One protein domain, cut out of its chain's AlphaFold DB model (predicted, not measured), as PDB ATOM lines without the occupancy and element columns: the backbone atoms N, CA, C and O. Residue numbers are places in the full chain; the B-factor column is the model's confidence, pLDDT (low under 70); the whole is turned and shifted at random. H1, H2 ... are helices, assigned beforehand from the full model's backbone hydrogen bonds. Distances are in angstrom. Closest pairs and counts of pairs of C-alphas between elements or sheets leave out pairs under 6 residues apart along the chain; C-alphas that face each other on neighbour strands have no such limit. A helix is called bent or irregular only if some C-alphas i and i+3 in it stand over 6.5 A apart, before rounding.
ATOM      1  N   ASP A   9     -41.256 -59.174  35.479       85.44
ATOM      2  CA  ASP A   9     -41.744 -59.098  36.857       85.44
ATOM      3  C   ASP A   9     -40.595 -59.241  37.870       85.44
ATOM      4  O   ASP A   9     -40.482 -58.448  38.806       85.44
ATOM      5  N   ASN A  10     -39.664 -60.171  37.637       85.88
ATOM      6  CA  ASN A  10     -38.458 -60.322  38.454       85.88
ATOM      7  C   ASN A  10     -37.559 -59.079  38.410       85.88
ATOM      8  O   ASN A  10     -37.038 -58.652  39.445       85.88
ATOM      9  N   LEU A  11     -37.393 -58.472  37.234       86.44
ATOM     10  CA  LEU A  11     -36.617 -57.244  37.067       86.44
ATOM     11  C   LEU A  11     -37.268 -56.064  37.808       86.44
ATOM     12  O   LEU A  11     -36.593 -55.353  38.553       86.44
ATOM     13  N   LEU A  12     -38.584 -55.892  37.664       87.44
ATOM     14  CA  LEU A  12     -39.352 -54.847  38.347       87.44
ATOM     15  C   LEU A  12     -39.289 -55.006  39.872       87.44
ATOM     16  O   LEU A  12     -39.067 -54.026  40.585       87.44
ATOM     17  N   LYS A  13     -39.394 -56.243  40.374       88.81
ATOM     18  CA  LYS A  13     -39.246 -56.563  41.803       88.81
ATOM     19  C   LYS A  13     -37.844 -56.267  42.325       88.81
ATOM     20  O   LYS A  13     -37.712 -55.699  43.405       88.81
ATOM     21  N   THR A  14     -36.814 -56.608  41.554       90.44
ATOM     22  CA  THR A  14     -35.409 -56.398  41.940       90.44
ATOM     23  C   THR A  14     -35.077 -54.913  42.064       90.44
ATOM     24  O   THR A  14     -34.338 -54.517  42.961       90.44
ATOM     25  N   HIS A  15     -35.661 -54.080  41.204       85.81
ATOM     26  CA  HIS A  15     -35.457 -52.633  41.223       85.81
ATOM     27  C   HIS A  15     -36.508 -51.858  42.031       85.81
ATOM     28  O   HIS A  15     -36.438 -50.635  42.050       85.81
ATOM     29  N   SER A  16     -37.461 -52.543  42.679       85.62
ATOM     30  CA  SER A  16     -38.584 -51.951  43.426       85.62
ATOM     31  C   SER A  16     -39.374 -50.874  42.660       85.62
ATOM     32  O   SER A  16     -39.955 -49.966  43.259       85.62
ATOM     33  N   VAL A  17     -39.448 -50.993  41.330       88.38
ATOM     34  CA  VAL A  17     -40.170 -50.047  40.467       88.38
ATOM     35  C   VAL A  17     -41.427 -50.699  39.904       88.38
ATOM     36  O   VAL A  17     -41.411 -51.837  39.443       88.38
ATOM     37  N   CYS A  18     -42.532 -49.956  39.900       88.38
ATOM     38  CA  CYS A  18     -43.767 -50.373  39.242       88.38
ATOM     39  C   CYS A  18     -43.752 -49.993  37.756       88.38
ATOM     40  O   CYS A  18     -43.322 -48.897  37.394       88.38
ATOM     41  N   LEU A  19     -44.319 -50.851  36.900       86.50
ATOM     42  CA  LEU A  19     -44.487 -50.557  35.471       86.50
ATOM     43  C   LEU A  19     -45.243 -49.237  35.241       86.50
ATOM     44  O   LEU A  19     -44.877 -48.457  34.366       86.50
ATOM     45  N   SER A  20     -46.254 -48.951  36.067       89.12
ATOM     46  CA  SER A  20     -46.993 -47.685  36.039       89.12
ATOM     47  C   SER A  20     -46.086 -46.474  36.259       89.12
ATOM     48  O   SER A  20     -46.231 -45.495  35.540       89.12
ATOM     49  N   THR A  21     -45.127 -46.544  37.187       87.19
ATOM     50  CA  THR A  21     -44.151 -45.474  37.456       87.19
ATOM     51  C   THR A  21     -43.201 -45.265  36.282       87.19
ATOM     52  O   THR A  21     -42.875 -44.129  35.958       87.19
ATOM     53  N   ILE A  22     -42.782 -46.343  35.615       85.94
ATOM     54  CA  ILE A  22     -41.930 -46.254  34.419       85.94
ATOM     55  C   ILE A  22     -42.697 -45.574  33.288       85.94
ATOM     56  O   ILE A  22     -42.194 -44.628  32.692       85.94
ATOM     57  N   ILE A  23     -43.928 -46.019  33.021       88.06
ATOM     58  CA  ILE A  23     -44.769 -45.458  31.960       88.06
ATOM     59  C   ILE A  23     -45.079 -43.984  32.240       88.06
ATOM     60  O   ILE A  23     -44.930 -43.148  31.350       88.06
ATOM     61  N   THR A  24     -45.480 -43.632  33.464       87.94
ATOM     62  CA  THR A  24     -45.793 -42.237  33.807       87.94
ATOM     63  C   THR A  24     -44.551 -41.358  33.782       87.94
ATOM     64  O   THR A  24     -44.619 -40.252  33.248       87.94
ATOM     65  N   SER A  25     -43.410 -41.843  34.279       86.44
ATOM     66  CA  SER A  25     -42.139 -41.125  34.203       86.44
ATOM     67  C   SER A  25     -41.719 -40.906  32.754       86.44
ATOM     68  O   SER A  25     -41.415 -39.775  32.404       86.44
ATOM     69  N   LEU A  26     -41.811 -41.921  31.893       87.88
ATOM     70  CA  LEU A  26     -41.480 -41.823  30.470       87.88
ATOM     71  C   LEU A  26     -42.365 -40.806  29.732       87.88
ATOM     72  O   LEU A  26     -41.880 -40.005  28.928       87.88
ATOM     73  N   LEU A  27     -43.673 -40.816  30.008       86.25
ATOM     74  CA  LEU A  27     -44.626 -39.900  29.378       86.25
ATOM     75  C   LEU A  27     -44.467 -38.457  29.880       86.25
ATOM     76  O   LEU A  27     -44.610 -37.525  29.088       86.25
ATOM     77  N   THR A  28     -44.130 -38.278  31.160       87.69
ATOM     78  CA  THR A  28     -44.021 -36.959  31.811       87.69
ATOM     79  C   THR A  28     -42.623 -36.352  31.688       87.69
ATOM     80  O   THR A  28     -42.480 -35.134  31.730       87.69
ATOM     81  N   SER A  29     -41.581 -37.170  31.522       82.50
ATOM     82  CA  SER A  29     -40.203 -36.693  31.415       82.50
ATOM     83  C   SER A  29     -39.987 -35.911  30.120       82.50
ATOM     84  O   SER A  29     -40.392 -36.345  29.033       82.50
ATOM     85  N   SER A  30     -39.297 -34.782  30.256       75.44
ATOM     86  CA  SER A  30     -38.799 -33.952  29.155       75.44
ATOM     87  C   SER A  30     -37.387 -34.358  28.710       75.44
ATOM     88  O   SER A  30     -36.736 -33.601  27.993       75.44
ATOM     89  N   ASP A  31     -36.882 -35.507  29.173       72.69
ATOM     90  CA  ASP A  31     -35.497 -35.922  28.954       72.69
ATOM     91  C   ASP A  31     -35.199 -36.222  27.480       72.69
ATOM     92  O   ASP A  31     -35.918 -36.959  26.810       72.69
ATOM     93  N   CYS A  32     -34.061 -35.712  27.001       62.47
ATOM     94  CA  CYS A  32     -33.590 -35.869  25.622       62.47
ATOM     95  C   CYS A  32     -32.826 -37.183  25.364       62.47
ATOM     96  O   CYS A  32     -32.099 -37.286  24.373       62.47
ATOM     97  N   ASN A  33     -32.913 -38.186  26.247       83.50
ATOM     98  CA  ASN A  33     -32.209 -39.453  26.027       83.50
ATOM     99  C   ASN A  33     -32.808 -40.174  24.807       83.50
ATOM    100  O   ASN A  33     -34.006 -40.445  24.770       83.50
ATOM    101  N   ILE A  34     -31.964 -40.530  23.832       83.69
ATOM    102  CA  ILE A  34     -32.357 -41.197  22.579       83.69
ATOM    103  C   ILE A  34     -33.173 -42.471  22.852       83.69
ATOM    104  O   ILE A  34     -34.163 -42.732  22.163       83.69
ATOM    105  N   HIS A  35     -32.813 -43.245  23.879       82.19
ATOM    106  CA  HIS A  35     -33.545 -44.458  24.247       82.19
ATOM    107  C   HIS A  35     -34.926 -44.140  24.824       82.19
ATOM    108  O   HIS A  35     -35.914 -44.736  24.399       82.19
ATOM    109  N   ALA A  36     -35.012 -43.160  25.729       83.12
ATOM    110  CA  ALA A  36     -36.286 -42.717  26.289       83.12
ATOM    111  C   ALA A  36     -37.198 -42.147  25.194       83.12
ATOM    112  O   ALA A  36     -38.374 -42.489  25.130       83.12
ATOM    113  N   GLN A  37     -36.650 -41.366  24.262       85.69
ATOM    114  CA  GLN A  37     -37.411 -40.823  23.142       85.69
ATOM    115  C   GLN A  37     -37.922 -41.924  22.207       85.69
ATOM    116  O   GLN A  37     -39.065 -41.868  21.761       85.69
ATOM    117  N   THR A  38     -37.105 -42.945  21.937       87.81
ATOM    118  CA  THR A  38     -37.512 -44.084  21.102       87.81
ATOM    119  C   THR A  38     -38.651 -44.863  21.764       87.81
ATOM    120  O   THR A  38     -39.666 -45.111  21.122       87.81
ATOM    121  N   MET A  39     -38.532 -45.172  23.060       86.50
ATOM    122  CA  MET A  39     -39.585 -45.859  23.822       86.50
ATOM    123  C   MET A  39     -40.863 -45.021  23.935       86.50
ATOM    124  O   MET A  39     -41.968 -45.548  23.838       86.50
ATOM    125  N   LYS A  40     -40.727 -43.705  24.119       88.56
ATOM    126  CA  LYS A  40     -41.855 -42.772  24.161       88.56
ATOM    127  C   LYS A  40     -42.579 -42.723  22.819       88.56
ATOM    128  O   LYS A  40     -43.800 -42.805  22.793       88.56
ATOM    129  N   ASN A  41     -41.842 -42.629  21.714       88.88
ATOM    130  CA  ASN A  41     -42.419 -42.627  20.372       88.88
ATOM    131  C   ASN A  41     -43.127 -43.950  20.055       88.88
ATOM    132  O   ASN A  41     -44.231 -43.919  19.521       88.88
ATOM    133  N   ASP A  42     -42.537 -45.090  20.422       90.69
ATOM    134  CA  ASP A  42     -43.165 -46.407  20.269       90.69
ATOM    135  C   ASP A  42     -44.486 -46.489  21.051       90.69
ATOM    136  O   ASP A  42     -45.542 -46.772  20.475       90.69
ATOM    137  N   LEU A  43     -44.465 -46.095  22.328       89.12
ATOM    138  CA  LEU A  43     -45.652 -46.064  23.181       89.12
ATOM    139  C   LEU A  43     -46.740 -45.119  22.645       89.12
ATOM    140  O   LEU A  43     -47.921 -45.464  22.668       89.12
ATOM    141  N   LEU A  44     -46.361 -43.939  22.144       89.81
ATOM    142  CA  LEU A  44     -47.296 -42.978  21.554       89.81
ATOM    143  C   LEU A  44     -47.865 -43.477  20.221       89.81
ATOM    144  O   LEU A  44     -49.063 -43.321  19.980       89.81
ATOM    145  N   SER A  45     -47.049 -44.127  19.389       92.44
ATOM    146  CA  SER A  45     -47.496 -44.721  18.124       92.44
ATOM    147  C   SER A  45     -48.492 -45.865  18.343       92.44
ATOM    148  O   SER A  45     -49.466 -45.991  17.606       92.44
ATOM    149  N   SER A  46     -48.307 -46.630  19.423       91.38
ATOM    150  CA  SER A  46     -49.180 -47.738  19.825       91.38
ATOM    151  C   SER A  46     -50.286 -47.325  20.805       91.38
ATOM    152  O   SER A  46     -50.999 -48.181  21.334       91.38
ATOM    153  N   SER A  47     -50.461 -46.024  21.061       90.50
ATOM    154  CA  SER A  47     -51.390 -45.517  22.080       90.50
ATOM    155  C   SER A  47     -52.832 -45.966  21.850       90.50
ATOM    156  O   SER A  47     -53.508 -46.340  22.803       90.50
ATOM    157  N   SER A  48     -53.296 -46.014  20.598       90.88
ATOM    158  CA  SER A  48     -54.643 -46.484  20.258       90.88
ATOM    159  C   SER A  48     -54.868 -47.941  20.673       90.88
ATOM    160  O   SER A  48     -55.881 -48.253  21.298       90.88
ATOM    161  N   VAL A  49     -53.901 -48.822  20.405       92.44
ATOM    162  CA  VAL A  49     -53.948 -50.243  20.776       92.44
ATOM    163  C   VAL A  49     -53.936 -50.389  22.295       92.44
ATOM    164  O   VAL A  49     -54.790 -51.072  22.858       92.44
ATOM    165  N   VAL A  50     -53.027 -49.687  22.972       89.69
ATOM    166  CA  VAL A  50     -52.906 -49.719  24.436       89.69
ATOM    167  C   VAL A  50     -54.188 -49.219  25.111       89.69
ATOM    168  O   VAL A  50     -54.744 -49.904  25.969       89.69
ATOM    169  N   LEU A  51     -54.712 -48.064  24.694       90.06
ATOM    170  CA  LEU A  51     -55.955 -47.500  25.229       90.06
ATOM    171  C   LEU A  51     -57.171 -48.382  24.912       90.06
ATOM    172  O   LEU A  51     -58.053 -48.533  25.757       90.06
ATOM    173  N   SER A  52     -57.201 -49.033  23.744       91.06
ATOM    174  CA  SER A  52     -58.260 -49.989  23.405       91.06
ATOM    175  C   SER A  52     -58.237 -51.234  24.298       91.06
ATOM    176  O   SER A  52     -59.296 -51.724  24.688       91.06
ATOM    177  N   ALA A  53     -57.054 -51.706  24.705       91.62
ATOM    178  CA  ALA A  53     -56.931 -52.807  25.657       91.62
ATOM    179  C   ALA A  53     -57.442 -52.400  27.047       91.62
ATOM    180  O   ALA A  53     -58.137 -53.171  27.708       91.62
ATOM    181  N   PHE A  54     -57.174 -51.161  27.470       89.81
ATOM    182  CA  PHE A  54     -57.728 -50.618  28.710       89.81
ATOM    183  C   PHE A  54     -59.261 -50.506  28.683       89.81
ATOM    184  O   PHE A  54     -59.905 -50.690  29.714       89.81
ATOM    185  N   ASN A  55     -59.864 -50.294  27.510       90.50
ATOM    186  CA  ASN A  55     -61.319 -50.236  27.345       90.50
ATOM    187  C   ASN A  55     -62.039 -51.562  27.688       90.50
ATOM    188  O   ASN A  55     -63.256 -51.575  27.861       90.50
ATOM    189  N   LEU A  56     -61.315 -52.679  27.822       92.31
ATOM    190  CA  LEU A  56     -61.886 -53.958  28.262       92.31
ATOM    191  C   LEU A  56     -62.269 -53.961  29.752       92.31
ATOM    192  O   LEU A  56     -63.102 -54.766  30.171       92.31
ATOM    193  N   TYR A  57     -61.696 -53.060  30.556       93.12
ATOM    194  CA  TYR A  57     -61.868 -53.056  32.007       93.12
ATOM    195  C   TYR A  57     -62.943 -52.050  32.457       93.12
ATOM    196  O   TYR A  57     -62.882 -50.877  32.076       93.12
TER     197      TYR A  57
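AT A GLANCE: This is residues 9 to 57 of the 198 residues of an uncharacterized protein of Phlebia centrifuga (UniProt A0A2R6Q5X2). Picture an open arch of helices, with H3 as the crossbar, H2 and H4 as two legs that leave a gap between them, and the short H1 as a foot at the far end of H2. H4 sticks out from the last end of H3 as a free arm, and the legs do not close into a bundle. The printed part has 49 residues with four named helices, H1, H2, H3 and H4 in that order along the chain, and no named strand; the class is all helix. The whole is loose, with a radius of gyration of the C-alphas of 12.4 A, and its C-alphas span 30 by 27 by 15 A.

IN THESE COORDINATES: Find C-alpha 34 at (-32.357, -41.197, 22.579); from there H3, the longest helix, runs through residues 34 to 45 to C-alpha 45 at (-47.496, -44.721, 18.124), 16.2 A away. Look before it for H2, residues 19 to 28, which measures 14.1 A from first to last C-alpha. Earlier still is H1, residues 9 to 14, 8.6 A long, beginning with C-alpha 9 at (-41.744, -59.098, 36.857). After H3 comes H4, residues 47 to 54, 10.5 A long, whose last C-alpha is at (-57.728, -50.618, 28.710). None of the four helices is bent or irregular.

HOW THE PARTS SIT: Start at H3 and look at its residues 36 to 40, which alone touch H2. The two helices only just touch, with 3 pairs of C-alphas within 8 A, the closest being those of Leu 26 and Lys 40 at 6.4 A. Their lines are about perpendicular, at 82 degrees. Move along H2 to Leu 19, where H1 is close but not clearly touching: the closest C-alphas, those of Leu 12 and Leu 19, are 7.3 A apart. H1 and H2 are about perpendicular, at 81 degrees. At the other end of H3, you will find that H3 and H4 meet only through their link, Ser 46. H1 is apart from H3 and from H4, and H2 is apart from H4. In H1, H2, H3 and H4, every O i to N i+4 pair of the backbone is within hydrogen-bond range.

THE WHOLE: The two C-alphas farthest apart are those of Cys 32 and Tyr 57, at 33.7 A. Residues 30 to 35 stand free, and so do residues 45 to 57, of which 47 to 54 belong to H4. Without these stretches the body has 30 residues and spans 26 by 14 by 11 A. The printed part has no cut, and the three links, H1 to H2, H2 to H3 and H3 to H4, are tight. In this predicted model the mean pLDDT of the printed part is 87.0; look at residue 32 for the one printed residue under 70.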